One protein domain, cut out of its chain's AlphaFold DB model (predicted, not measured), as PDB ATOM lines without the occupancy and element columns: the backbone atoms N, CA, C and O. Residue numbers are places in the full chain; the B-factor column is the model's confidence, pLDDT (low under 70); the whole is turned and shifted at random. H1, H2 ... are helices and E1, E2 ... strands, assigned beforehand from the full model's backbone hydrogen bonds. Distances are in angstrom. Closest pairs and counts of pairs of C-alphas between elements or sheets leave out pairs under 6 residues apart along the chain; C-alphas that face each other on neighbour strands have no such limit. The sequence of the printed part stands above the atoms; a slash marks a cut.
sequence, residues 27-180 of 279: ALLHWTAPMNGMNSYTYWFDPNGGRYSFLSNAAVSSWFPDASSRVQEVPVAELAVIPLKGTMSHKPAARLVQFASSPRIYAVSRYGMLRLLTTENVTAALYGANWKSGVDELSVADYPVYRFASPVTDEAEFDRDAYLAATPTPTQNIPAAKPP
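This is residues 27 to 180 of the 279 residues of an uncharacterized protein of Candidatus Uhrbacteria bacterium RIFCSPHIGHO2_12_FULL_60_25 (UniProt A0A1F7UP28). Two lobes stand end to end along the longest axis, each built on a small, strongly twisted sheet, with H1 in the middle between them. The first lobe holds the five-strand sheet E4 E1 E2 E3 E5, with H2 grazing it; the second holds the four-strand sheet E8 E7 E6 E9, with H3, H4, H5 and H6 round it. The 154 printed residues run E1 E2 E3 H1 E4 H2 E5 E6 E7 E8 H3 H4 E9 H5 H6 H7, seven named helices and nine named strands, and both sheets are mixed. The class is mixed, helices and strands; the whole is compact, with a radius of gyration of the C-alphas of 16.1 A, and elongated, spanning 49 by 31 by 29 A.

E1, residues 28 to 32, begins at C-alpha 28 (7.391, 30.473, -7.473) and is 13.0 A long. E2, residues 40 to 45, measures 16.0 A, and E3 is residues 51 to 54. H1, residues 57 to 63, precedes E4, residues 71 to 73, H2, residues 76 to 81, and E5, residues 84 to 88, 11.0 A. E6, residues 96 to 99, begins at C-alpha 96 (16.975, 13.476, -18.919); E7, residues 106 to 109, and E8, residues 113 to 116, follow. H3, residues 120 to 127, measures 10.1 A; H4 is residues 131 to 134, E9 residues 135 to 138, H5 residues 140 to 145, H6 residues 160 to 166. H7, residues 170 to 173, ends at C-alpha 173 (11.864, 16.688, -3.404).

E1 E2 E3 is a meander, each strand the antiparallel neighbour of the one before; N 29 and O 43 are 3.0 A apart, N 44 and O 52 2.9 A. The edge strands are parallel to their neighbours: E4 to E1, N 72 and O 28 at 2.9 A, and E5 to E3, N 85 and O 51 at 2.8 A. H1 is on this sheet at a height of 9.1 A; the C-alphas of Phe 54 and Val 60 are 6.2 A apart. H1 also only grazes the other sheet; its closest C-alphas to E9, Ala 58 and Asp 136, are 6.8 A apart. There E6 E7 E8 is a meander, with N 97 and O 106 at 2.9 A and N 109 and O 113 at 2.8 A; E9 is parallel to E6, N 136 and O 96 at 2.9 A. H7 only grazes the first sheet. Every O i to N i+4 pair is within hydrogen-bond range in H1, H3 and H6, but 1 of 2 in H2 and 0 of 2 in H5, where 2 of 3 O i to N i+3 pairs are; H4 and H7 are too short for such a pair.

The C-alphas farthest apart, Ala 77 and Asn 121, are 50.1 A apart. The printed part has no cut, and the link H5 to H6, 14 residues, is long. Mean pLDDT of the printed part is 89.1; residues 27 to 40 and 67 to 70 are under 70.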
ATOM      1  N   ALA A  27       4.403  29.797  -3.715       64.81
ATOM      2  CA  ALA A  27       4.588  30.526  -4.951       64.81
ATOM      3  C   ALA A  27       5.997  30.287  -5.498       64.81
ATOM      4  O   ALA A  27       6.976  30.169  -4.751       64.81
ATOM      5  N   LEU A  28       6.106  30.254  -6.825       69.75
ATOM      6  CA  LEU A  28       7.391  30.473  -7.473       69.75
ATOM      7  C   LEU A  28       7.715  31.948  -7.352       69.75
ATOM      8  O   LEU A  28       6.983  32.796  -7.861       69.75
ATOM      9  N   LEU A  29       8.826  32.239  -6.691       68.62
ATOM     10  CA  LEU A  29       9.330  33.595  -6.611       68.62
ATOM     11  C   LEU A  29      10.368  33.767  -7.706       68.62
ATOM     12  O   LEU A  29      11.291  32.966  -7.858       68.62
ATOM     13  N   HIS A  30      10.221  34.828  -8.474       68.31
ATOM     14  CA  HIS A  30      11.201  35.236  -9.452       68.31
ATOM     15  C   HIS A  30      11.800  36.550  -9.017       68.31
ATOM     16  O   HIS A  30      11.125  37.437  -8.496       68.31
ATOM     17  N   TRP A  31      13.093  36.667  -9.245       61.00
ATOM     18  CA  TRP A  31      13.793  37.900  -9.018       61.00
ATOM     19  C   TRP A  31      14.550  38.291 -10.274       61.00
ATOM     20  O   TRP A  31      15.454  37.585 -10.728       61.00
ATOM     21  N   THR A  32      14.186  39.448 -10.807       57.31
ATOM     22  CA  THR A  32      14.946  40.175 -11.813       57.31
ATOM     23  C   THR A  32      15.797  41.219 -11.090       57.31
ATOM     24  O   THR A  32      15.305  42.014 -10.290       57.31
ATOM     25  N   ALA A  33      17.111  41.205 -11.310       54.66
ATOM     26  CA  ALA A  33      17.987  42.228 -10.749       54.66
ATOM     27  C   ALA A  33      17.872  43.540 -11.543       54.66
ATOM     28  O   ALA A  33      18.167  43.523 -12.739       54.66
ATOM     29  N   PRO A  34      17.629  44.705 -10.912       49.75
ATOM     30  CA  PRO A  34      17.947  46.000 -11.506       49.75
ATOM     31  C   PRO A  34      19.380  46.453 -11.159       49.75
ATOM     32  O   PRO A  34      19.651  47.646 -11.069       49.75
ATOM     33  N   MET A  35      20.324  45.526 -10.951       43.62
ATOM     34  CA  MET A  35      21.752  45.855 -10.848       43.62
ATOM     35  C   MET A  35      22.480  45.257 -12.052       43.62
ATOM     36  O   MET A  35      22.747  44.060 -12.107       43.62
ATOM     37  N   ASN A  36      22.759  46.114 -13.035       48.19
ATOM     38  CA  ASN A  36      23.536  45.840 -14.252       48.19
ATOM     39  C   ASN A  36      22.937  44.828 -15.251       48.19
ATOM     40  O   ASN A  36      23.638  44.370 -16.149       48.19
ATOM     41  N   GLY A  37      21.637  44.527 -15.146       47.31
ATOM     42  CA  GLY A  37      20.813  44.078 -16.274       47.31
ATOM     43  C   GLY A  37      21.115  42.709 -16.886       47.31
ATOM     44  O   GLY A  37      20.807  42.535 -18.061       47.31
ATOM     45  N   MET A  38      21.699  41.746 -16.155       48.97
ATOM     46  CA  MET A  38      22.103  40.492 -16.817       48.97
ATOM     47  C   MET A  38      21.711  39.159 -16.166       48.97
ATOM     48  O   MET A  38      21.672  38.181 -16.899       48.97
ATOM     49  N   ASN A  39      21.315  39.073 -14.887       59.88
ATOM     50  CA  ASN A  39      20.951  37.775 -14.288       59.88
ATOM     51  C   ASN A  39      19.625  37.833 -13.509       59.88
ATOM     52  O   ASN A  39      19.536  38.486 -12.470       59.88
ATOM     53  N   SER A  40      18.607  37.118 -13.995       69.00
ATOM     54  CA  SER A  40      17.387  36.799 -13.241       69.00
ATOM     55  C   SER A  40      17.537  35.440 -12.557       69.00
ATOM     56  O   SER A  40      17.946  34.477 -13.206       69.00
ATOM     57  N   TYR A  41      17.162  35.335 -11.284       81.94
ATOM     58  CA  TYR A  41      17.181  34.077 -10.535       81.94
ATOM     59  C   TYR A  41      15.762  33.682 -10.143       81.94
ATOM     60  O   TYR A  41      14.967  34.509  -9.699       81.94
ATOM     61  N   THR A  42      15.454  32.395 -10.277       88.31
ATOM     62  CA  THR A  42      14.168  31.839  -9.849       88.31
ATOM     63  C   THR A  42      14.373  31.031  -8.577       88.31
ATOM     64  O   THR A  42      15.338  30.268  -8.458       88.31
ATOM     65  N   TYR A  43      13.454  31.194  -7.633       90.69
ATOM     66  CA  TYR A  43      13.466  30.532  -6.342       90.69
ATOM     67  C   TYR A  43      12.148  29.799  -6.094       90.69
ATOM     68  O   TYR A  43      11.063  30.278  -6.424       90.69
ATOM     69  N   TRP A  44      12.245  28.642  -5.451       91.94
ATOM     70  CA  TRP A  44      11.109  28.014  -4.790       91.94
ATOM     71  C   TRP A  44      11.035  28.501  -3.346       91.94
ATOM     72  O   TRP A  44      12.034  28.407  -2.626       91.94
ATOM     73  N   PHE A  45       9.873  29.001  -2.926       90.19
ATOM     74  CA  PHE A  45       9.591  29.276  -1.521       90.19
ATOM     75  C   PHE A  45       8.909  28.061  -0.895       90.19
ATOM     76  O   PHE A  45       7.793  27.699  -1.268       90.19
ATOM     77  N   ASP A  46       9.597  27.414   0.041       89.81
ATOM     78  CA  ASP A  46       9.074  26.218   0.692       89.81
ATOM     79  C   ASP A  46       8.054  26.612   1.777       89.81
ATOM     80  O   ASP A  46       8.396  27.434   2.633       89.81
ATOM     81  N   PRO A  47       6.838  26.027   1.824       87.56
ATOM     82  CA  PRO A  47       5.906  26.218   2.938       87.56
ATOM     83  C   PRO A  47       6.506  25.929   4.315       87.56
ATOM     84  O   PRO A  47       6.056  26.494   5.308       87.56
ATOM     85  N   ASN A  48       7.521  25.061   4.380       86.38
ATOM     86  CA  ASN A  48       8.225  24.740   5.623       86.38
ATOM     87  C   ASN A  48       9.295  25.783   6.005       86.38
ATOM     88  O   ASN A  48       9.899  25.686   7.073       86.38
ATOM     89  N   GLY A  49       9.513  26.793   5.157       87.12
ATOM     90  CA  GLY A  49      10.365  27.947   5.412       87.12
ATOM     91  C   GLY A  49      11.668  27.966   4.608       87.12
ATOM     92  O   GLY A  49      12.373  26.970   4.456       87.12
ATOM     93  N   GLY A  50      12.044  29.170   4.172       91.12
ATOM     94  CA  GLY A  50      13.255  29.418   3.392       91.12
ATOM     95  C   GLY A  50      13.032  29.332   1.884       91.12
ATOM     96  O   GLY A  50      11.928  29.092   1.398       91.12
ATOM     97  N   ARG A  51      14.109  29.573   1.135       92.06
ATOM     98  CA  ARG A  51      14.107  29.555  -0.329       92.06
ATOM     99  C   ARG A  51      15.149  28.603  -0.892       92.06
ATOM    100  O   ARG A  51      16.216  28.425  -0.303       92.06
ATOM    101  N   TYR A  52      14.869  28.069  -2.074       93.56
ATOM    102  CA  TYR A  52      15.779  27.220  -2.837       93.56
ATOM    103  C   TYR A  52      15.987  27.821  -4.220       93.56
ATOM    104  O   TYR A  52      15.015  28.064  -4.931       93.56
ATOM    105  N   SER A  53      17.234  28.081  -4.608       92.94
ATOM    106  CA  SER A  53      17.542  28.559  -5.960       92.94
ATOM    107  C   SER A  53      17.427  27.414  -6.953       92.94
ATOM    108  O   SER A  53      17.969  26.344  -6.698       92.94
ATOM    109  N   PHE A  54      16.781  27.616  -8.096       93.31
ATOM    110  CA  PHE A  54      16.862  26.622  -9.166       93.31
ATOM    111  C   PHE A  54      18.263  26.593  -9.774       93.31
ATOM    112  O   PHE A  54      18.911  27.630  -9.902       93.31
ATOM    113  N   LEU A  55      18.715  25.395 -10.148       94.19
ATOM    114  CA  LEU A  55      20.011  25.182 -10.790       94.19
ATOM    115  C   LEU A  55      20.147  25.978 -12.097       94.19
ATOM    116  O   LEU A  55      21.183  26.574 -12.361       94.19
ATOM    117  N   SER A  56      19.097  25.959 -12.918       91.81
ATOM    118  CA  SER A  56      19.070  26.568 -14.246       91.81
ATOM    119  C   SER A  56      17.632  26.844 -14.690       91.81
ATOM    120  O   SER A  56      16.671  26.366 -14.078       91.81
ATOM    121  N   ASN A  57      17.470  27.565 -15.802       89.44
ATOM    122  CA  ASN A  57      16.159  27.747 -16.429       89.44
ATOM    123  C   ASN A  57      15.559  26.416 -16.911       89.44
ATOM    124  O   ASN A  57      14.350  26.234 -16.815       89.44
ATOM    125  N   ALA A  58      16.384  25.463 -17.360       92.69
ATOM    126  CA  ALA A  58      15.921  24.118 -17.711       92.69
ATOM    127  C   ALA A  58      15.342  23.386 -16.487       92.69
ATOM    128  O   ALA A  58      14.256  22.807 -16.565       92.69
ATOM    129  N   ALA A  59      15.982  23.523 -15.317       94.38
ATOM    130  CA  ALA A  59      15.437  22.998 -14.071       94.38
ATOM    131  C   ALA A  59      14.082  23.644 -13.738       94.38
ATOM    132  O   ALA A  59      13.131  22.914 -13.462       94.38
ATOM    133  N   VAL A  60      13.942  24.972 -13.845       92.19
ATOM    134  CA  VAL A  60      12.644  25.657 -13.657       92.19
ATOM    135  C   VAL A  60      11.582  25.083 -14.598       92.19
ATOM    136  O   VAL A  60      10.534  24.645 -14.128       92.19
ATOM    137  N   SER A  61      11.869  25.012 -15.899       91.50
ATOM    138  CA  SER A  61      10.946  24.497 -16.918       91.50
ATOM    139  C   SER A  61      10.576  23.027 -16.706       91.50
ATOM    140  O   SER A  61       9.471  22.614 -17.049       91.50
ATOM    141  N   SER A  62      11.468  22.220 -16.119       94.81
ATOM    142  CA  SER A  62      11.170  20.824 -15.774       94.81
ATOM    143  C   SER A  62      10.137  20.699 -14.646       94.81
ATOM    144  O   SER A  62       9.334  19.765 -14.644       94.81
ATOM    145  N   TRP A  63      10.129  21.645 -13.702       93.75
ATOM    146  CA  TRP A  63       9.152  21.697 -12.615       93.75
ATOM    147  C   TRP A  63       7.856  22.385 -13.030       93.75
ATOM    148  O   TRP A  63       6.771  21.958 -12.632       93.75
ATOM    149  N   PHE A  64       7.982  23.436 -13.835       90.56
ATOM    150  CA  PHE A  64       6.902  24.333 -14.213       90.56
ATOM    151  C   PHE A  64       6.999  24.647 -15.706       90.56
ATOM    152  O   PHE A  64       7.544  25.685 -16.083       90.56
ATOM    153  N   PRO A  65       6.457  23.774 -16.568       85.88
ATOM    154  CA  PRO A  65       6.437  24.012 -18.010       85.88
ATOM    155  C   PRO A  65       5.779  25.352 -18.384       85.88
ATOM    156  O   PRO A  65       6.217  26.007 -19.324       85.88
ATOM    157  N   ASP A  66       4.804  25.801 -17.583       78.12
ATOM    158  CA  ASP A  66       4.038  27.042 -17.778       78.12
ATOM    159  C   ASP A  66       4.458  28.174 -16.815       78.12
ATOM    160  O   ASP A  66       3.629  28.990 -16.389       78.12
ATOM    161  N   ALA A  67       5.735  28.201 -16.408       67.69
ATOM    162  CA  ALA A  67       6.258  29.072 -15.345       67.69
ATOM    163  C   ALA A  67       5.887  30.560 -15.489       67.69
ATOM    164  O   ALA A  67       5.715  31.237 -14.477       67.69
ATOM    165  N   SER A  68       5.707  31.063 -16.714       62.88
ATOM    166  CA  SER A  68       5.357  32.464 -16.996       62.88
ATOM    167  C   SER A  68       4.081  32.948 -16.295       62.88
ATOM    168  O   SER A  68       3.956  34.133 -16.014       62.88
ATOM    169  N   SER A  69       3.154  32.042 -15.969       60.31
ATOM    170  CA  SER A  69       1.892  32.361 -15.279       60.31
ATOM    171  C   SER A  69       1.943  32.193 -13.754       60.31
ATOM    172  O   SER A  69       0.982  32.515 -13.058       60.31
ATOM    173  N   ARG A  70       3.039  31.636 -13.229       66.62
ATOM    174  CA  ARG A  70       3.159  31.158 -11.838       66.62
ATOM    175  C   ARG A  70       4.203  31.924 -11.032       66.62
ATOM    176  O   ARG A  70       4.378  31.650  -9.850       66.62
ATOM    177  N   VAL A  71       4.899  32.838 -11.693       71.31
ATOM    178  CA  VAL A  71       6.014  33.615 -11.174       71.31
ATOM    179  C   VAL A  71       5.508  34.902 -10.522       71.31
ATOM    180  O   VAL A  71       4.804  35.690 -11.148       71.31
ATOM    181  N   GLN A  72       5.918  35.132  -9.275       77.06
ATOM    182  CA  GLN A  72       5.741  36.400  -8.576       77.06
ATOM    183  C   GLN A  72       7.080  37.136  -8.486       77.06
ATOM    184  O   GLN A  72       8.055  36.576  -7.982       77.06
ATOM    185  N   GLU A  73       7.126  38.392  -8.934       80.62
ATOM    186  CA  GLU A  73       8.279  39.262  -8.690       80.62
ATOM    187  C   GLU A  73       8.322  39.712  -7.226       80.62
ATOM    188  O   GLU A  73       7.299  40.087  -6.649       80.62
ATOM    189  N   VAL A  74       9.513  39.673  -6.624       77.12
ATOM    190  CA  VAL A  74       9.725  40.022  -5.211       77.12
ATOM    191  C   VAL A  74      10.879  41.020  -5.064       77.12
ATOM    192  O   VAL A  74      11.929  40.818  -5.677       77.12
ATOM    193  N   PRO A  75      10.751  42.077  -4.238       80.38
ATOM    194  CA  PRO A  75      11.846  43.004  -3.956       80.38
ATOM    195  C   PRO A  75      13.071  42.334  -3.315       80.38
ATOM    196  O   PRO A  75      12.951  41.421  -2.499       80.38
ATOM    197  N   VAL A  76      14.272  42.863  -3.587       78.75
ATOM    198  CA  VAL A  76      15.541  42.354  -3.013       78.75
ATOM    199  C   VAL A  76      15.504  42.300  -1.486       78.75
ATOM    200  O   VAL A  76      16.001  41.344  -0.898       78.75
ATOM    201  N   ALA A  77      14.927  43.317  -0.842       82.25
ATOM    202  CA  ALA A  77      14.859  43.402   0.615       82.25
ATOM    203  C   ALA A  77      13.996  42.280   1.219       82.25
ATOM    204  O   ALA A  77      14.380  41.686   2.224       82.25
ATOM    205  N   GLU A  78      12.877  41.944   0.574       82.69
ATOM    206  CA  GLU A  78      12.014  40.827   0.976       82.69
ATOM    207  C   GLU A  78      12.682  39.482   0.701       82.69
ATOM    208  O   GLU A  78      12.628  38.571   1.525       82.69
ATOM    209  N   LEU A  79      13.387  39.368  -0.426       82.38
ATOM    210  CA  LEU A  79      14.166  38.178  -0.719       82.38
ATOM    211  C   LEU A  79      15.237  37.988   0.369       82.38
ATOM    212  O   LEU A  79      15.308  36.921   0.965       82.38
ATOM    213  N   ALA A  80      16.026  39.016   0.695       84.12
ATOM    214  CA  ALA A  80      17.153  38.953   1.631       84.12
ATOM    215  C   ALA A  80      16.802  38.422   3.032       84.12
ATOM    216  O   ALA A  80      17.649  37.779   3.652       84.12
ATOM    217  N   VAL A  81      15.571  38.631   3.514       88.00
ATOM    218  CA  VAL A  81      15.132  38.123   4.827       88.00
ATOM    219  C   VAL A  81      14.733  36.642   4.810       88.00
ATOM    220  O   VAL A  81      14.652  36.022   5.869       88.00
ATOM    221  N   ILE A  82      14.523  36.046   3.631       87.62
ATOM    222  CA  ILE A  82      14.195  34.623   3.469       87.62
ATOM    223  C   ILE A  82      15.496  33.818   3.297       87.62
ATOM    224  O   ILE A  82      16.160  33.957   2.264       87.62
ATOM    225  N   PRO A  83      15.866  32.928   4.241       91.88
ATOM    226  CA  PRO A  83      17.131  32.199   4.174       91.88
ATOM    227  C   PRO A  83      17.234  31.287   2.947       91.88
ATOM    228  O   PRO A  83      16.313  30.516   2.668       91.88
ATOM    229  N   LEU A  84      18.377  31.311   2.255       91.88
ATOM    230  CA  LEU A  84      18.697  30.346   1.198       91.88
ATOM    231  C   LEU A  84      19.080  28.999   1.830       91.88
ATOM    232  O   LEU A  84      20.041  28.918   2.592       91.88
ATOM    233  N   LYS A  85      18.315  27.951   1.525       93.38
ATOM    234  CA  LYS A  85      18.450  26.613   2.122       93.38
ATOM    235  C   LYS A  85      19.135  25.598   1.209       93.38
ATOM    236  O   LYS A  85      19.584  24.562   1.692       93.38
ATOM    237  N   GLY A  86      19.242  25.884  -0.086       92.69
ATOM    238  CA  GLY A  86      19.942  25.024  -1.034       92.69
ATOM    239  C   GLY A  86      19.580  25.308  -2.485       92.69
ATOM    240  O   GLY A  86      18.955  26.324  -2.798       92.69
ATOM    241  N   THR A  87      19.955  24.366  -3.349       93.81
ATOM    242  CA  THR A  87      19.705  24.417  -4.792       93.81
ATOM    243  C   THR A  87      18.716  23.328  -5.193       93.81
ATOM    244  O   THR A  87      18.871  22.174  -4.800       93.81
ATOM    245  N   MET A  88      17.707  23.692  -5.980       94.94
ATOM    246  CA  MET A  88      16.723  22.784  -6.553       94.94
ATOM    247  C   MET A  88      17.178  22.326  -7.944       94.94
ATOM    248  O   MET A  88      17.402  23.148  -8.836       94.94
ATOM    249  N   SER A  89      17.326  21.014  -8.117       96.38
ATOM    250  CA  SER A  89      17.684  20.368  -9.384       96.38
ATOM    251  C   SER A  89      16.458  20.153 -10.283       96.38
ATOM    252  O   SER A  89      15.364  20.628  -9.974       96.38
ATOM    253  N   HIS A  90      16.631  19.464 -11.415       97.50
ATOM    254  CA  HIS A  90      15.523  19.095 -12.301       97.50
ATOM    255  C   HIS A  90      14.458  18.260 -11.573       97.50
ATOM    256  O   HIS A  90      14.758  17.510 -10.639       97.50
ATOM    257  N   LYS A  91      13.207  18.373 -12.028       97.31
ATOM    258  CA  LYS A  91      12.096  17.567 -11.525       97.31
ATOM    259  C   LYS A  91      12.376  16.082 -11.772       97.31
ATOM    260  O   LYS A  91      12.696  15.723 -12.911       97.31
ATOM    261  N   PRO A  92      12.232  15.216 -10.751       98.06
ATOM    262  CA  PRO A  92      12.408  13.783 -10.930       98.06
ATOM    263  C   PRO A  92      11.557  13.256 -12.082       98.06
ATOM    264  O   PRO A  92      10.403  13.656 -12.237       98.06
ATOM    265  N   ALA A  93      12.141  12.372 -12.890       97.38
ATOM    266  CA  ALA A  93      11.509  11.694 -14.018       97.38
ATOM    267  C   ALA A  93      10.984  12.598 -15.160       97.38
ATOM    268  O   ALA A  93      10.472  12.094 -16.164       97.38
ATOM    269  N   ALA A  94      11.109  13.924 -15.053       96.31
ATOM    270  CA  ALA A  94      10.565  14.852 -16.042       96.31
ATOM    271  C   ALA A  94      11.497  15.052 -17.243       96.31
ATOM    272  O   ALA A  94      11.026  15.124 -18.378       96.31
ATOM    273  N   ARG A  95      12.805  15.145 -16.985       96.75
ATOM    274  CA  ARG A  95      13.857  15.402 -17.976       96.75
ATOM    275  C   ARG A  95      15.000  14.408 -17.808       96.75
ATOM    276  O   ARG A  95      15.260  13.925 -16.704       96.75
ATOM    277  N   LEU A  96      15.676  14.133 -18.915       98.50
ATOM    278  CA  LEU A  96      16.975  13.476 -18.919       98.50
ATOM    279  C   LEU A  96      18.058  14.540 -18.810       98.50
ATOM    280  O   LEU A  96      17.857  15.673 -19.240       98.50
ATOM    281  N   VAL A  97      19.211  14.174 -18.263       98.50
ATOM    282  CA  VAL A  97      20.358  15.078 -18.193       98.50
ATOM    283  C   VAL A  97      21.633  14.400 -18.663       98.50
ATOM    284  O   VAL A  97      21.806  13.189 -18.511       98.50
ATOM    285  N   GLN A  98      22.548  15.197 -19.201       97.81
ATOM    286  CA  GLN A  98      23.910  14.782 -19.525       97.81
ATOM    287  C   GLN A  98      24.888  15.880 -19.124       97.81
ATOM    288  O   GLN A  98      24.532  17.053 -19.145       97.81
ATOM    289  N   PHE A  99      26.121  15.529 -18.775       97.62
ATOM    290  CA  PHE A  99      27.160  16.537 -18.551       97.62
ATOM    291  C   PHE A  99      27.861  16.851 -19.868       97.62
ATOM    292  O   PHE A  99      28.214  15.927 -20.590       97.62
ATOM    293  N   ALA A 100      28.180  18.118 -20.139       96.00
ATOM    294  CA  ALA A 100      28.921  18.511 -21.345       96.00
ATOM    295  C   ALA A 100      30.267  17.761 -21.513       96.00
ATOM    296  O   ALA A 100      30.781  17.603 -22.616       96.00
ATOM    297  N   SER A 101      30.842  17.263 -20.411       95.31
ATOM    298  CA  SER A 101      32.081  16.478 -20.391       95.31
ATOM    299  C   SER A 101      31.900  14.969 -20.621       95.31
ATOM    300  O   SER A 101      32.886  14.232 -20.595       95.31
ATOM    301  N   SER A 102      30.672  14.466 -20.797       94.44
ATOM    302  CA  SER A 102      30.397  13.028 -20.883       94.44
ATOM    303  C   SER A 102      29.161  12.706 -21.731       94.44
ATOM    304  O   SER A 102      28.101  13.268 -21.489       94.44
ATOM    305  N   PRO A 103      29.216  11.699 -22.621       95.06
ATOM    306  CA  PRO A 103      28.057  11.291 -23.423       95.06
ATOM    307  C   PRO A 103      27.026  10.455 -22.637       95.06
ATOM    308  O   PRO A 103      26.139   9.842 -23.225       95.06
ATOM    309  N   ARG A 104      27.176  10.328 -21.313       97.75
ATOM    310  CA  ARG A 104      26.305   9.491 -20.483       97.75
ATOM    311  C   ARG A 104      24.980  10.197 -20.213       97.75
ATOM    312  O   ARG A 104      24.975  11.327 -19.729       97.75
ATOM    313  N   ILE A 105      23.886   9.477 -20.447       98.31
ATOM    314  CA  ILE A 105      22.521   9.946 -20.205       98.31
ATOM    315  C   ILE A 105      22.042   9.457 -18.844       98.31
ATOM    316  O   ILE A 105      22.116   8.266 -18.527       98.31
ATOM    317  N   TYR A 106      21.524  10.380 -18.044       98.56
ATOM    318  CA  TYR A 106      21.007  10.091 -16.718       98.56
ATOM    319  C   TYR A 106      19.529  10.450 -16.626       98.56
ATOM    320  O   TYR A 106      19.107  11.530 -17.038       98.56
ATOM    321  N   ALA A 107      18.754   9.561 -16.013       98.38
ATOM    322  CA  ALA A 107      17.460   9.920 -15.463       98.38
ATOM    323  C   ALA A 107      17.660  10.592 -14.101       98.38
ATOM    324  O   ALA A 107      18.469  10.144 -13.280       98.38
ATOM    325  N   VAL A 108      16.901  11.655 -13.847       98.06
ATOM    326  CA  VAL A 108      16.876  12.315 -12.540       98.06
ATOM    327  C   VAL A 108      15.833  11.614 -11.673       98.06
ATOM    328  O   VAL A 108      14.655  11.583 -12.013       98.06
ATOM    329  N   SER A 109      16.259  11.029 -10.561       96.81
ATOM    330  CA  SER A 109      15.391  10.486  -9.507       96.81
ATOM    331  C   SER A 109      15.269  11.482  -8.350       96.81
ATOM    332  O   SER A 109      15.725  12.629  -8.450       96.81
ATOM    333  N   ARG A 110      14.596  11.090  -7.264       95.44
ATOM    334  CA  ARG A 110      14.336  12.001  -6.142       95.44
ATOM    335  C   ARG A 110      15.625  12.575  -5.571       95.44
ATOM    336  O   ARG A 110      16.687  11.968  -5.632       95.44
ATOM    337  N   TYR A 111      15.503  13.768  -5.003       95.62
ATOM    338  CA  TYR A 111      16.555  14.438  -4.247       95.62
ATOM    339  C   TYR A 111      17.823  14.769  -5.056       95.62
ATOM    340  O   TYR A 111      18.888  14.962  -4.477       95.62
ATOM    341  N   GLY A 112      17.723  14.849  -6.390       95.81
ATOM    342  CA  GLY A 112      18.874  15.138  -7.253       95.81
ATOM    343  C   GLY A 112      19.801  13.939  -7.463       95.81
ATOM    344  O   GLY A 112      20.993  14.115  -7.712       95.81
ATOM    345  N   MET A 113      19.268  12.723  -7.364       97.56
ATOM    346  CA  MET A 113      20.006  11.497  -7.650       97.56
ATOM    347  C   MET A 113      19.977  11.190  -9.155       97.56
ATOM    348  O   MET A 113      18.909  11.069  -9.754       97.56
ATOM    349  N   LEU A 114      21.143  11.039  -9.778       98.19
ATOM    350  CA  LEU A 114      21.320  10.664 -11.176       98.19
ATOM    351  C   LEU A 114      21.456   9.154 -11.308       98.19
ATOM    352  O   LEU A 114      22.327   8.539 -10.689       98.19
ATOM    353  N   ARG A 115      20.623   8.566 -12.163       98.06
ATOM    354  CA  ARG A 115      20.642   7.142 -12.494       98.06
ATOM    355  C   ARG A 115      21.050   6.975 -13.950       98.06
ATOM    356  O   ARG A 115      20.352   7.454 -14.841       98.06
ATOM    357  N   LEU A 116      22.197   6.339 -14.186       98.25
ATOM    358  CA  LEU A 116      22.711   6.101 -15.538       98.25
ATOM    359  C   LEU A 116      21.758   5.177 -16.296       98.25
ATOM    360  O   LEU A 116      21.503   4.068 -15.833       98.25
ATOM    361  N   LEU A 117      21.293   5.601 -17.468       98.25
ATOM    362  CA  LEU A 117      20.561   4.735 -18.385       98.25
ATOM    363  C   LEU A 117      21.582   4.002 -19.256       98.25
ATOM    364  O   LEU A 117      22.332   4.629 -20.003       98.25
ATOM    365  N   THR A 118      21.680   2.680 -19.113       96.75
ATOM    366  CA  THR A 118      22.811   1.930 -19.689       96.75
ATOM    367  C   THR A 118      22.693   1.688 -21.189       96.75
ATOM    368  O   THR A 118      23.706   1.421 -21.835       96.75
ATOM    369  N   THR A 119      21.485   1.780 -21.753       96.62
ATOM    370  CA  THR A 119      21.236   1.564 -23.184       96.62
ATOM    371  C   THR A 119      20.211   2.551 -23.745       96.62
ATOM    372  O   THR A 119      19.336   3.055 -23.032       96.62
ATOM    373  N   GLU A 120      20.277   2.793 -25.057       96.25
ATOM    374  CA  GLU A 120      19.248   3.572 -25.756       96.25
ATOM    375  C   GLU A 120      17.876   2.885 -25.697       96.25
ATOM    376  O   GLU A 120      16.870   3.579 -25.615       96.25
ATOM    377  N   ASN A 121      17.827   1.546 -25.683       96.38
ATOM    378  CA  ASN A 121      16.572   0.795 -25.609       96.38
ATOM    379  C   ASN A 121      15.836   1.055 -24.287       96.38
ATOM    380  O   ASN A 121      14.668   1.426 -24.304       96.38
ATOM    381  N   VAL A 122      16.542   0.962 -23.154       96.38
ATOM    382  CA  VAL A 122      15.990   1.304 -21.828       96.38
ATOM    383  C   VAL A 122      15.546   2.767 -21.782       96.38
ATOM    384  O   VAL A 122      14.498   3.096 -21.236       96.38
ATOM    385  N   THR A 123      16.317   3.666 -22.398       97.81
ATOM    386  CA  THR A 123      15.968   5.092 -22.446       97.81
ATOM    387  C   THR A 123      14.694   5.338 -23.256       97.81
ATOM    388  O   THR A 123      13.808   6.061 -22.803       97.81
ATOM    389  N   ALA A 124      14.577   4.721 -24.433       97.25
ATOM    390  CA  ALA A 124      13.418   4.846 -25.311       97.25
ATOM    391  C   ALA A 124      12.164   4.187 -24.726       97.25
ATOM    392  O   ALA A 124      11.072   4.719 -24.901       97.25
ATOM    393  N   ALA A 125      12.317   3.082 -24.000       96.38
ATOM    394  CA  ALA A 125      11.242   2.471 -23.232       96.38
ATOM    395  C   ALA A 125      10.663   3.435 -22.180       96.38
ATOM    396  O   ALA A 125       9.453   3.630 -22.105       96.38
ATOM    397  N   LEU A 126      11.532   4.109 -21.419       97.12
ATOM    398  CA  LEU A 126      11.127   4.989 -20.317       97.12
ATOM    399  C   LEU A 126      10.637   6.378 -20.762       97.12
ATOM    400  O   LEU A 126       9.739   6.952 -20.143       97.12
ATOM    401  N   TYR A 127      11.250   6.952 -21.802       97.06
ATOM    402  CA  TYR A 127      11.029   8.345 -22.227       97.06
ATOM    403  C   TYR A 127      10.457   8.473 -23.648       97.06
ATOM    404  O   TYR A 127      10.259   9.586 -24.140       97.06
ATOM    405  N   GLY A 128      10.154   7.351 -24.304       97.12
ATOM    406  CA  GLY A 128       9.641   7.295 -25.670       97.12
ATOM    407  C   GLY A 128      10.724   7.471 -26.737       97.12
ATOM    408  O   GLY A 128      11.848   7.891 -26.467       97.12
ATOM    409  N   ALA A 129      10.380   7.194 -27.998       96.50
ATOM    410  CA  ALA A 129      11.328   7.230 -29.122       96.50
ATOM    411  C   ALA A 129      12.016   8.598 -29.333       96.50
ATOM    412  O   ALA A 129      13.146   8.655 -29.811       96.50
ATOM    413  N   ASN A 130      11.366   9.697 -28.933       96.00
ATOM    414  CA  ASN A 130      11.875  11.067 -29.076       96.00
ATOM    415  C   ASN A 130      12.659  11.568 -27.847       96.00
ATOM    416  O   ASN A 130      12.875  12.777 -27.711       96.00
ATOM    417  N   TRP A 131      13.100  10.670 -26.960       97.44
ATOM    418  CA  TRP A 131      13.767  11.005 -25.695       97.44
ATOM    419  C   TRP A 131      14.951  11.972 -25.839       97.44
ATOM    420  O   TRP A 131      15.177  12.786 -24.949       97.44
ATOM    421  N   LYS A 132      15.668  11.945 -26.973       96.38
ATOM    422  CA  LYS A 132      16.814  12.830 -27.259       96.38
ATOM    423  C   LYS A 132      16.452  14.319 -27.194       96.38
ATOM    424  O   LYS A 132      17.287  15.130 -26.820       96.38
ATOM    425  N   SER A 133      15.202  14.677 -27.502       95.38
ATOM    426  CA  SER A 133      14.697  16.057 -27.387       95.38
ATOM    427  C   SER A 133      14.420  16.502 -25.942       95.38
ATOM    428  O   SER A 133      14.218  17.686 -25.680       95.38
ATOM    429  N   GLY A 134      14.398  15.553 -25.003       95.31
ATOM    430  CA  GLY A 134      14.165  15.771 -23.578       95.31
ATOM    431  C   GLY A 134      15.433  15.717 -22.726       95.31
ATOM    432  O   GLY A 134      15.309  15.560 -21.510       95.31
ATOM    433  N   VAL A 135      16.617  15.796 -23.345       98.12
ATOM    434  CA  VAL A 135      17.916  15.797 -22.660       98.12
ATOM    435  C   VAL A 135      18.390  17.233 -22.461       98.12
ATOM    436  O   VAL A 135      18.676  17.933 -23.430       98.12
ATOM    437  N   ASP A 136      18.515  17.642 -21.203       97.88
ATOM    438  CA  ASP A 136      19.099  18.926 -20.825       97.88
ATOM    439  C   ASP A 136      20.605  18.755 -20.539       97.88
ATOM    440  O   ASP A 136      21.037  17.809 -19.872       97.88
ATOM    441  N   GLU A 137      21.428  19.667 -21.055       97.56
ATOM    442  CA  GLU A 137      22.873  19.655 -20.812       97.56
ATOM    443  C   GLU A 137      23.222  20.362 -19.493       97.56
ATOM    444  O   GLU A 137      22.739  21.455 -19.198       97.56
ATOM    445  N   LEU A 138      24.086  19.726 -18.703       97.19
ATOM    446  CA  LEU A 138      24.640  20.223 -17.451       97.19
ATOM    447  C   LEU A 138      26.096  20.648 -17.640       97.19
ATOM    448  O   LEU A 138      26.897  19.954 -18.279       97.19
ATOM    449  N   SER A 139      26.471  21.747 -16.992       95.94
ATOM    450  CA  SER A 139      27.864  22.159 -16.866       95.94
ATOM    451  C   SER A 139      28.606  21.265 -15.871       95.94
ATOM    452  O   SER A 139      28.027  20.703 -14.940       95.94
ATOM    453  N   VAL A 140      29.933  21.190 -15.995       93.62
ATOM    454  CA  VAL A 140      30.786  20.547 -14.978       93.62
ATOM    455  C   VAL A 140      30.609  21.215 -13.606       93.62
ATOM    456  O   VAL A 140      30.707  20.544 -12.582       93.62
ATOM    457  N   ALA A 141      30.279  22.511 -13.572       94.06
ATOM    458  CA  ALA A 141      30.005  23.245 -12.338       94.06
ATOM    459  C   ALA A 141      28.743  22.759 -11.595       94.06
ATOM    460  O   ALA A 141      28.619  23.004 -10.397       94.06
ATOM    461  N   ASP A 142      27.845  22.036 -12.272       94.88
ATOM    462  CA  ASP A 142      26.589  21.550 -11.693       94.88
ATOM    463  C   ASP A 142      26.763  20.231 -10.922       94.88
ATOM    464  O   ASP A 142      25.883  19.846 -10.149       94.88
ATOM    465  N   TYR A 143      27.904  19.545 -11.080       93.56
ATOM    466  CA  TYR A 143      28.205  18.271 -10.408       93.56
ATOM    467  C   TYR A 143      27.881  18.260  -8.904       93.56
ATOM    468  O   TYR A 143      27.244  17.309  -8.449       93.56
ATOM    469  N   PRO A 144      28.267  19.280  -8.106       93.38
ATOM    470  CA  PRO A 144      28.053  19.265  -6.661       93.38
ATOM    471  C   PRO A 144      26.581  19.219  -6.231       93.38
ATOM    472  O   PRO A 144      26.313  18.810  -5.096       93.38
ATOM    473  N   VAL A 145      25.655  19.625  -7.109       94.31
ATOM    474  CA  VAL A 145      24.203  19.640  -6.860       94.31
ATOM    475  C   VAL A 145      23.590  18.245  -6.986       94.31
ATOM    476  O   VAL A 145      22.569  17.970  -6.361       94.31
ATOM    477  N   TYR A 146      24.233  17.347  -7.733       95.69
ATOM    478  CA  TYR A 146      23.760  15.985  -7.952       95.69
ATOM    479  C   TYR A 146      24.542  14.951  -7.144       95.69
ATOM    480  O   TYR A 146      25.648  15.186  -6.649       95.69
ATOM    481  N   ARG A 147      23.958  13.763  -7.019       96.00
ATOM    482  CA  ARG A 147      24.607  12.548  -6.512       96.00
ATOM    483  C   ARG A 147      24.259  11.376  -7.419       96.00
ATOM    484  O   ARG A 147      23.341  11.483  -8.220       96.00
ATOM    485  N   PHE A 148      25.003  10.279  -7.335       96.00
ATOM    486  CA  PHE A 148      24.812   9.130  -8.220       96.00
ATOM    487  C   PHE A 148      24.127   7.984  -7.483       96.00
ATOM    488  O   PHE A 148      24.533   7.605  -6.384       96.00
ATOM    489  N   ALA A 149      23.087   7.452  -8.113       96.56
ATOM    490  CA  ALA A 149      22.358   6.265  -7.702       96.56
ATOM    491  C   ALA A 149      22.722   5.082  -8.610       96.56
ATOM    492  O   ALA A 149      23.524   5.208  -9.540       96.56
ATOM    493  N   SER A 150      22.147   3.911  -8.337       95.50
ATOM    494  CA  SER A 150      22.393   2.736  -9.171       95.50
ATOM    495  C   SER A 150      21.947   2.958 -10.622       95.50
ATOM    496  O   SER A 150      20.945   3.641 -10.860       95.50
ATOM    497  N   PRO A 151      22.674   2.389 -11.601       96.50
ATOM    498  CA  PRO A 151      22.263   2.444 -12.997       96.50
ATOM    499  C   PRO A 151      20.914   1.744 -13.196       96.50
ATOM    500  O   PRO A 151      20.528   0.878 -12.412       96.50
ATOM    501  N   VAL A 152      20.222   2.131 -14.261       96.00
ATOM    502  CA  VAL A 152      18.989   1.511 -14.745       96.00
ATOM    503  C   VAL A 152      19.371   0.666 -15.948       96.00
ATOM    504  O   VAL A 152      19.789   1.188 -16.984       96.00
ATOM    505  N   THR A 153      19.281  -0.644 -15.762       93.69
ATOM    506  CA  THR A 153      19.608  -1.657 -16.773       93.69
ATOM    507  C   THR A 153      18.379  -2.237 -17.455       93.69
ATOM    508  O   THR A 153      18.504  -2.786 -18.546       93.69
ATOM    509  N   ASP A 154      17.215  -2.052 -16.840       91.06
ATOM    510  CA  ASP A 154      15.910  -2.488 -17.315       91.06
ATOM    511  C   ASP A 154      14.849  -1.425 -16.978       91.06
ATOM    512  O   ASP A 154      14.988  -0.692 -15.994       91.06
ATOM    513  N   GLU A 155      13.794  -1.318 -17.789       90.94
ATOM    514  CA  GLU A 155      12.723  -0.328 -17.597       90.94
ATOM    515  C   GLU A 155      12.002  -0.482 -16.247       90.94
ATOM    516  O   GLU A 155      11.652   0.515 -15.615       90.94
ATOM    517  N   ALA A 156      11.872  -1.710 -15.732       89.06
ATOM    518  CA  ALA A 156      11.212  -1.976 -14.458       89.06
ATOM    519  C   ALA A 156      11.993  -1.424 -13.247       89.06
ATOM    520  O   ALA A 156      11.457  -1.334 -12.140       89.06
ATOM    521  N   GLU A 157      13.262  -1.038 -13.422       90.19
ATOM    522  CA  GLU A 157      14.077  -0.439 -12.363       90.19
ATOM    523  C   GLU A 157      13.823   1.069 -12.177       90.19
ATOM    524  O   GLU A 157      14.355   1.657 -11.227       90.19
ATOM    525  N   PHE A 158      13.032   1.707 -13.048       94.56
ATOM    526  CA  PHE A 158      12.732   3.138 -12.981       94.56
ATOM    527  C   PHE A 158      11.254   3.435 -13.276       94.56
ATOM    528  O   PHE A 158      10.858   3.679 -14.411       94.56
ATOM    529  N   ASP A 159      10.437   3.493 -12.224       94.44
ATOM    530  CA  ASP A 159       9.024   3.865 -12.338       94.44
ATOM    531  C   ASP A 159       8.866   5.389 -12.468       94.44
ATOM    532  O   ASP A 159       8.827   6.138 -11.486       94.44
ATOM    533  N   ARG A 160       8.820   5.851 -13.720       95.12
ATOM    534  CA  ARG A 160       8.733   7.272 -14.072       95.12
ATOM    535  C   ARG A 160       7.474   7.932 -13.497       95.12
ATOM    536  O   ARG A 160       7.555   9.040 -12.962       95.12
ATOM    537  N   ASP A 161       6.336   7.252 -13.577       95.19
ATOM    538  CA  ASP A 161       5.050   7.793 -13.146       95.19
ATOM    539  C   ASP A 161       4.982   7.901 -11.622       95.19
ATOM    540  O   ASP A 161       4.524   8.922 -11.098       95.19
ATOM    541  N   ALA A 162       5.536   6.926 -10.895       94.62
ATOM    542  CA  ALA A 162       5.649   7.008  -9.442       94.62
ATOM    543  C   ALA A 162       6.501   8.203  -8.990       94.62
ATOM    544  O   ALA A 162       6.121   8.900  -8.044       94.62
ATOM    545  N   TYR A 163       7.621   8.494  -9.661       95.56
ATOM    546  CA  TYR A 163       8.442   9.666  -9.336       95.56
ATOM    547  C   TYR A 163       7.698  10.983  -9.566       95.56
ATOM    548  O   TYR A 163       7.738  11.873  -8.709       95.56
ATOM    549  N   LEU A 164       6.999  11.106 -10.698       94.31
ATOM    550  CA  LEU A 164       6.214  12.295 -11.026       94.31
ATOM    551  C   LEU A 164       5.072  12.503 -10.024       94.31
ATOM    552  O   LEU A 164       4.889  13.618  -9.531       94.31
ATOM    553  N   ALA A 165       4.351  11.434  -9.680       95.50
ATOM    554  CA  ALA A 165       3.260  11.468  -8.711       95.50
ATOM    555  C   ALA A 165       3.748  11.804  -7.292       95.50
ATOM    556  O   ALA A 165       3.092  12.552  -6.570       95.50
ATOM    557  N   ALA A 166       4.925  11.305  -6.899       93.81
ATOM    558  CA  ALA A 166       5.531  11.584  -5.598       93.81
ATOM    559  C   ALA A 166       6.101  13.008  -5.471       93.81
ATOM    560  O   ALA A 166       6.406  13.444  -4.360       93.81
ATOM    561  N   THR A 167       6.263  13.740  -6.580       94.88
ATOM    562  CA  THR A 167       6.865  15.083  -6.592       94.88
ATOM    563  C   THR A 167       6.008  16.114  -7.333       94.88
ATOM    564  O   THR A 167       6.423  16.693  -8.343       94.88
ATOM    565  N   PRO A 168       4.792  16.402  -6.830       91.44
ATOM    566  CA  PRO A 168       3.916  17.388  -7.455       91.44
ATOM    567  C   PRO A 168       4.505  18.805  -7.390       91.44
ATOM    568  O   PRO A 168       4.299  19.593  -8.312       91.44
ATOM    569  N   THR A 169       5.271  19.118  -6.339       91.62
ATOM    570  CA  THR A 169       5.983  20.390  -6.173       91.62
ATOM    571  C   THR A 169       7.423  20.153  -5.705       91.62
ATOM    572  O   THR A 169       7.728  19.066  -5.199       91.62
ATOM    573  N   PRO A 170       8.312  21.159  -5.811       94.56
ATOM    574  CA  PRO A 170       9.680  21.037  -5.319       94.56
ATOM    575  C   PRO A 170       9.775  20.671  -3.830       94.56
ATOM    576  O   PRO A 170      10.720  19.985  -3.449       94.56
ATOM    577  N   THR A 171       8.789  21.036  -2.997       94.12
ATOM    578  CA  THR A 171       8.793  20.725  -1.556       94.12
ATOM    579  C   THR A 171       8.932  19.229  -1.262       94.12
ATOM    580  O   THR A 171       9.705  18.853  -0.387       94.12
ATOM    581  N   GLN A 172       8.267  18.344  -2.017       94.44
ATOM    582  CA  GLN A 172       8.369  16.888  -1.794       94.44
ATOM    583  C   GLN A 172       9.723  16.289  -2.227       94.44
ATOM    584  O   GLN A 172      10.013  15.116  -1.957       94.44
ATOM    585  N   ASN A 173      10.550  17.081  -2.910       94.94
ATOM    586  CA  ASN A 173      11.864  16.688  -3.404       94.94
ATOM    587  C   ASN A 173      13.020  17.315  -2.614       94.94
ATOM    588  O   ASN A 173      14.179  17.135  -2.980       94.94
ATOM    589  N   ILE A 174      12.721  18.023  -1.525       93.50
ATOM    590  CA  ILE A 174      13.725  18.473  -0.562       93.50
ATOM    591  C   ILE A 174      14.038  17.286   0.361       93.50
ATOM    592  O   ILE A 174      13.136  16.793   1.040       93.50
ATOM    593  N   PRO A 175      15.284  16.782   0.391       89.81
ATOM    594  CA  PRO A 175      15.618  15.673   1.267       89.81
ATOM    595  C   PRO A 175      15.780  16.148   2.717       89.81
ATOM    596  O   PRO A 175      16.308  17.230   2.973       89.81
ATOM    597  N   ALA A 176      15.389  15.304   3.675       86.50
ATOM    598  CA  ALA A 176      15.587  15.576   5.104       86.50
ATOM    599  C   ALA A 176      17.078  15.626   5.500       86.50
ATOM    600  O   ALA A 176      17.451  16.306   6.453       86.50
ATOM    601  N   ALA A 177      17.929  14.919   4.755       85.25
ATOM    602  CA  ALA A 177      19.378  14.932   4.893       85.25
ATOM    603  C   ALA A 177      20.029  14.920   3.509       85.25
ATOM    604  O   ALA A 177      19.485  14.349   2.565       85.25
ATOM    605  N   LYS A 178      21.208  15.532   3.375       86.25
ATOM    606  CA  LYS A 178      21.952  15.513   2.111       86.25
ATOM    607  C   LYS A 178      22.215  14.056   1.685       86.25
ATOM    608  O   LYS A 178      22.738  13.306   2.512       86.25
ATOM    609  N   PRO A 179      21.912  13.663   0.431       91.25
ATOM    610  CA  PRO A 179      22.216  12.317  -0.036       91.25
ATOM    611  C   PRO A 179      23.723  12.027   0.082       91.25
ATOM    612  O   PRO A 179      24.538  12.899  -0.260       91.25
ATOM    613  N   PRO A 180      24.117  10.842   0.580       91.81
ATOM    614  CA  PRO A 180      25.521  10.497   0.743       91.81
ATOM    615  C   PRO A 180      26.187  10.265  -0.621       91.81
ATOM    616  O   PRO A 180      25.536   9.949  -1.617       91.81
TER     617      PRO A 180